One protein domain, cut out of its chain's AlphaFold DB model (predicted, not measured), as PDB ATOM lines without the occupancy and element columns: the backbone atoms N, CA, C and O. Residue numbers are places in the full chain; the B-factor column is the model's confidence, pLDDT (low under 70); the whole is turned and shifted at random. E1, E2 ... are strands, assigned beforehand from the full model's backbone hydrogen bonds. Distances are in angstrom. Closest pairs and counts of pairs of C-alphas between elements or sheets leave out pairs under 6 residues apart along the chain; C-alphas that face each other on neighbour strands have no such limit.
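What this domain is: This is residues 337 to 378 of the 378 residues of an uncharacterized protein of Sorangium cellulosum (strain So ce56) (UniProt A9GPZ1). With little regular structure, this is a small hairpin of two short strands, E1 and E2, followed by a long winding stretch, residues 354 to 378, which loops away from the hairpin and folds back. The printed part has 42 residues, no named helix and two named strands, E1 then E2, antiparallel; the class is all strand, though the strands hold only 8 residues. It is compact, with a radius of gyration of the C-alphas of 9.6 A and spans of 25 by 20 by 16 A.

Where its parts are: E1, residues 342 to 345, begins at C-alpha 342 (194.286, 217.650, 206.737) and is 9.3 A long. E2, residues 350 to 353, is 9.8 A long and ends at C-alpha 353 (198.204, 219.226, 207.749).

How they stand to each other: E1 and E2 form a hairpin with a tight link, antiparallel at 135 degrees between directions. N 343 and O 352 are within hydrogen-bond range at 2.8 A, as are N 352 and O 343 at 2.9 A.

The domain as a whole: The C-alphas farthest apart, of Pro 337 and Glu 367, are 28.0 A apart. The printed part has no cut and ends at Arg 378, the chain's last residue. Mean pLDDT of the printed part is 81.5; residue 337 and residues 358 to 361 are under 70.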
ATOM      1  N   PRO A 337     186.725 214.312 200.790       69.88
ATOM      2  CA  PRO A 337     187.494 214.886 201.894       69.88
ATOM      3  C   PRO A 337     188.983 214.506 201.861       69.88
ATOM      4  O   PRO A 337     189.339 213.353 201.616       69.88
ATOM      5  N   CYS A 338     189.846 215.476 202.197       74.12
ATOM      6  CA  CYS A 338     191.224 215.190 202.592       74.12
ATOM      7  C   CYS A 338     191.214 214.184 203.762       74.12
ATOM      8  O   CYS A 338     190.367 214.307 204.654       74.12
ATOM      9  N   PRO A 339     192.124 213.193 203.779       73.38
ATOM     10  CA  PRO A 339     192.200 212.230 204.872       73.38
ATOM     11  C   PRO A 339     192.467 212.942 206.208       73.38
ATOM     12  O   PRO A 339     193.103 213.993 206.238       73.38
ATOM     13  N   GLY A 340     191.920 212.376 207.291       79.81
ATOM     14  CA  GLY A 340     191.761 213.018 208.601       79.81
ATOM     15  C   GLY A 340     192.979 213.799 209.102       79.81
ATOM     16  O   GLY A 340     194.113 213.343 208.988       79.81
ATOM     17  N   GLY A 341     192.712 214.983 209.666       83.81
ATOM     18  CA  GLY A 341     193.739 215.910 210.151       83.81
ATOM     19  C   GLY A 341     194.348 216.805 209.070       83.81
ATOM     20  O   GLY A 341     195.333 217.479 209.345       83.81
ATOM     21  N   ARG A 342     193.791 216.826 207.849       86.88
ATOM     22  CA  ARG A 342     194.286 217.650 206.737       86.88
ATOM     23  C   ARG A 342     193.228 218.580 206.154       86.88
ATOM     24  O   ARG A 342     192.057 218.216 206.051       86.88
ATOM     25  N   VAL A 343     193.663 219.752 205.697       86.94
ATOM     26  CA  VAL A 343     192.846 220.730 204.963       86.94
ATOM     27  C   VAL A 343     193.403 220.983 203.568       86.94
ATOM     28  O   VAL A 343     194.588 220.825 203.291       86.94
ATOM     29  N   CYS A 344     192.523 221.383 202.659       84.19
ATOM     30  CA  CYS A 344     192.891 221.729 201.295       84.19
ATOM     31  C   CYS A 344     193.553 223.114 201.238       84.19
ATOM     32  O   CYS A 344     192.891 224.134 201.456       84.19
ATOM     33  N   ASP A 345     194.824 223.165 200.846       85.19
ATOM     34  CA  ASP A 345     195.447 224.397 200.378       85.19
ATOM     35  C   ASP A 345     195.085 224.596 198.903       85.19
ATOM     36  O   ASP A 345     195.695 223.997 198.022       85.19
ATOM     37  N   ARG A 346     194.079 225.430 198.614       74.31
ATOM     38  CA  ARG A 346     193.631 225.686 197.231       74.31
ATOM     39  C   ARG A 346     194.679 226.386 196.366       74.31
ATOM     40  O   ARG A 346     194.624 226.242 195.151       74.31
ATOM     41  N   LEU A 347     195.607 227.137 196.966       70.06
ATOM     42  CA  LEU A 347     196.666 227.820 196.215       70.06
ATOM     43  C   LEU A 347     197.720 226.826 195.734       70.06
ATOM     44  O   LEU A 347     198.263 226.983 194.646       70.06
ATOM     45  N   ARG A 348     197.994 225.802 196.546       73.88
ATOM     46  CA  ARG A 348     198.948 224.735 196.216       73.88
ATOM     47  C   ARG A 348     198.283 223.475 195.656       73.88
ATOM     48  O   ARG A 348     198.978 222.572 195.213       73.88
ATOM     49  N   ALA A 349     196.955 223.427 195.692       72.56
ATOM     50  CA  ALA A 349     196.109 222.306 195.305       72.56
ATOM     51  C   ALA A 349     196.513 220.959 195.926       72.56
ATOM     52  O   ALA A 349     196.550 219.928 195.257       72.56
ATOM     53  N   LEU A 350     196.811 220.967 197.226       80.94
ATOM     54  CA  LEU A 350     197.211 219.773 197.968       80.94
ATOM     55  C   LEU A 350     196.622 219.771 199.384       80.94
ATOM     56  O   LEU A 350     196.357 220.825 199.964       80.94
ATOM     57  N   CYS A 351     196.391 218.575 199.932       82.75
ATOM     58  CA  CYS A 351     195.982 218.409 201.325       82.75
ATOM     59  C   CYS A 351     197.207 218.610 202.227       82.75
ATOM     60  O   CYS A 351     198.119 217.781 202.216       82.75
ATOM     61  N   VAL A 352     197.223 219.699 202.991       88.81
ATOM     62  CA  VAL A 352     198.232 219.985 204.020       88.81
ATOM     63  C   VAL A 352     197.700 219.615 205.394       88.81
ATOM     64  O   VAL A 352     196.491 219.494 205.575       88.81
ATOM     65  N   ASP A 353     198.596 219.457 206.361       90.56
ATOM     66  CA  ASP A 353     198.204 219.226 207.749       90.56
ATOM     67  C   ASP A 353     197.378 220.412 208.272       90.56
ATOM     68  O   ASP A 353     197.715 221.577 208.053       90.56
ATOM     69  N   ASP A 354     196.250 220.100 208.909       89.62
ATOM     70  CA  ASP A 354     195.368 221.083 209.524       89.62
ATOM     71  C   ASP A 354     196.057 221.627 210.770       89.62
ATOM     72  O   ASP A 354     196.205 220.925 211.772       89.62
ATOM     73  N   CYS A 355     196.450 222.898 210.732       91.00
ATOM     74  CA  CYS A 355     197.150 223.525 211.848       91.00
ATOM     75  C   CYS A 355     196.316 223.632 213.132       91.00
ATOM     76  O   CYS A 355     196.837 224.052 214.162       91.00
ATOM     77  N   ARG A 356     195.034 223.251 213.088       91.06
ATOM     78  CA  ARG A 356     194.132 223.192 214.242       91.06
ATOM     79  C   ARG A 356     194.127 221.830 214.934       91.06
ATOM     80  O   ARG A 356     193.595 221.736 216.037       91.06
ATOM     81  N   ALA A 357     194.639 220.783 214.287       81.50
ATOM     82  CA  ALA A 357     194.514 219.411 214.771       81.50
ATOM     83  C   ALA A 357     195.397 219.110 215.995       81.50
ATOM     84  O   ALA A 357     195.091 218.171 216.725       81.50
ATOM     85  N   ASP A 358     196.438 219.913 216.248       69.19
ATOM     86  CA  ASP A 358     197.372 219.691 217.350       69.19
ATOM     87  C   ASP A 358     197.657 220.990 218.126       69.19
ATOM     88  O   ASP A 358     198.367 221.885 217.669       69.19
ATOM     89  N   ALA A 359     197.048 221.127 219.309       58.97
ATOM     90  CA  ALA A 359     197.148 222.338 220.130       58.97
ATOM     91  C   ALA A 359     198.504 222.475 220.846       58.97
ATOM     92  O   ALA A 359     198.820 223.553 221.349       58.97
ATOM     93  N   LEU A 360     199.289 221.393 220.911       62.50
ATOM     94  CA  LEU A 360     200.578 221.360 221.604       62.50
ATOM     95  C   LEU A 360     201.749 221.692 220.672       62.50
ATOM     96  O   LEU A 360     202.745 222.252 221.128       62.50
ATOM     97  N   PHE A 361     201.611 221.420 219.369       67.31
ATOM     98  CA  PHE A 361     202.639 221.683 218.365       67.31
ATOM     99  C   PHE A 361     202.004 222.258 217.098       67.31
ATOM    100  O   PHE A 361     201.453 221.535 216.277       67.31
ATOM    101  N   SER A 362     202.094 223.581 216.925       73.88
ATOM    102  CA  SER A 362     201.661 224.222 215.681       73.88
ATOM    103  C   SER A 362     202.528 223.710 214.520       73.88
ATOM    104  O   SER A 362     203.738 223.939 214.547       73.88
ATOM    105  N   PRO A 363     201.954 223.085 213.474       76.00
ATOM    106  CA  PRO A 363     202.716 222.651 212.301       76.00
ATOM    107  C   PRO A 363     203.128 223.829 211.400       76.00
ATOM    108  O   PRO A 363     203.765 223.640 210.364       76.00
ATOM    109  N   CYS A 364     202.755 225.060 211.763       85.38
ATOM    110  CA  CYS A 364     203.171 226.251 211.042       85.38
ATOM    111  C   CYS A 364     204.623 226.607 211.350       85.38
ATOM    112  O   CYS A 364     205.042 226.609 212.506       85.38
ATOM    113  N   ALA A 365     205.359 226.994 210.308       84.38
ATOM    114  CA  ALA A 365     206.656 227.639 210.469       84.38
ATOM    115  C   ALA A 365     206.537 228.882 211.386       84.38
ATOM    116  O   ALA A 365     205.473 229.510 211.387       84.38
ATOM    117  N   PRO A 366     207.589 229.257 212.142       83.38
ATOM    118  CA  PRO A 366     207.538 230.311 213.170       83.38
ATOM    119  C   PRO A 366     206.990 231.662 212.686       83.38
ATOM    120  O   PRO A 366     206.397 232.419 213.451       83.38
ATOM    121  N   GLU A 367     207.191 231.968 211.408       84.50
ATOM    122  CA  GLU A 367     206.760 233.197 210.751       84.50
ATOM    123  C   GLU A 367     205.306 233.179 210.251       84.50
ATOM    124  O   GLU A 367     204.792 234.220 209.846       84.50
ATOM    125  N   ARG A 368     204.630 232.024 210.284       83.62
ATOM    126  CA  ARG A 368     203.240 231.862 209.837       83.62
ATOM    127  C   ARG A 368     202.316 231.593 211.008       83.62
ATOM    128  O   ARG A 368     202.672 230.924 211.975       83.62
ATOM    129  N   ARG A 369     201.084 232.081 210.909       89.62
ATOM    130  CA  ARG A 369     200.039 231.832 211.904       89.62
ATOM    131  C   ARG A 369     199.006 230.872 211.341       89.62
ATOM    132  O   ARG A 369     198.688 230.897 210.154       89.62
ATOM    133  N   CYS A 370     198.469 230.027 212.211       91.50
ATOM    134  CA  CYS A 370     197.344 229.182 211.851       91.50
ATOM    135  C   CYS A 370     196.099 230.052 211.619       91.50
ATOM    136  O   CYS A 370     195.643 230.745 212.532       91.50
ATOM    137  N   ASP A 371     195.547 230.027 210.408       91.12
ATOM    138  CA  ASP A 371     194.234 230.592 210.115       91.12
ATOM    139  C   ASP A 371     193.169 229.619 210.626       91.12
ATOM    140  O   ASP A 371     192.898 228.582 210.025       91.12
ATOM    141  N   THR A 372     192.544 229.966 211.747       87.06
ATOM    142  CA  THR A 372     191.553 229.121 212.425       87.06
ATOM    143  C   THR A 372     190.308 228.836 211.580       87.06
ATOM    144  O   THR A 372     189.621 227.839 211.819       87.06
ATOM    145  N   THR A 373     190.027 229.661 210.566       84.12
ATOM    146  CA  THR A 373     188.888 229.465 209.660       84.12
ATOM    147  C   THR A 373     189.214 228.422 208.598       84.12
ATOM    148  O   THR A 373     188.408 227.527 208.344       84.12
ATOM    149  N   SER A 374     190.397 228.517 207.985       86.06
ATOM    150  CA  SER A 374     190.788 227.634 206.877       86.06
ATOM    151  C   SER A 374     191.590 226.397 207.294       86.06
ATOM    152  O   SER A 374     191.642 225.440 206.526       86.06
ATOM    153  N   GLY A 375     192.194 226.394 208.485       88.38
ATOM    154  CA  GLY A 375     193.143 225.373 208.946       88.38
ATOM    155  C   GLY A 375     194.523 225.451 208.279       88.38
ATOM    156  O   GLY A 375     195.325 224.532 208.428       88.38
ATOM    157  N   LEU A 376     194.804 226.519 207.518       89.31
ATOM    158  CA  LEU A 376     196.058 226.714 206.783       89.31
ATOM    159  C   LEU A 376     197.039 227.605 207.551       89.31
ATOM    160  O   LEU A 376     196.646 228.591 208.172       89.31
ATOM    161  N   CYS A 377     198.334 227.330 207.411       89.25
ATOM    162  CA  CYS A 377     199.394 228.227 207.871       89.25
ATOM    163  C   CYS A 377     199.586 229.386 206.886       89.25
ATOM    164  O   CYS A 377     200.015 229.159 205.747       89.25
ATOM    165  N   ARG A 378     199.288 230.611 207.325       85.50
ATOM    166  CA  ARG A 378     199.371 231.837 206.521       85.50
ATOM    167  C   ARG A 378     200.351 232.848 207.087       85.50
ATOM    168  O   ARG A 378     200.444 232.965 208.330       85.50
TER     169      ARG A 378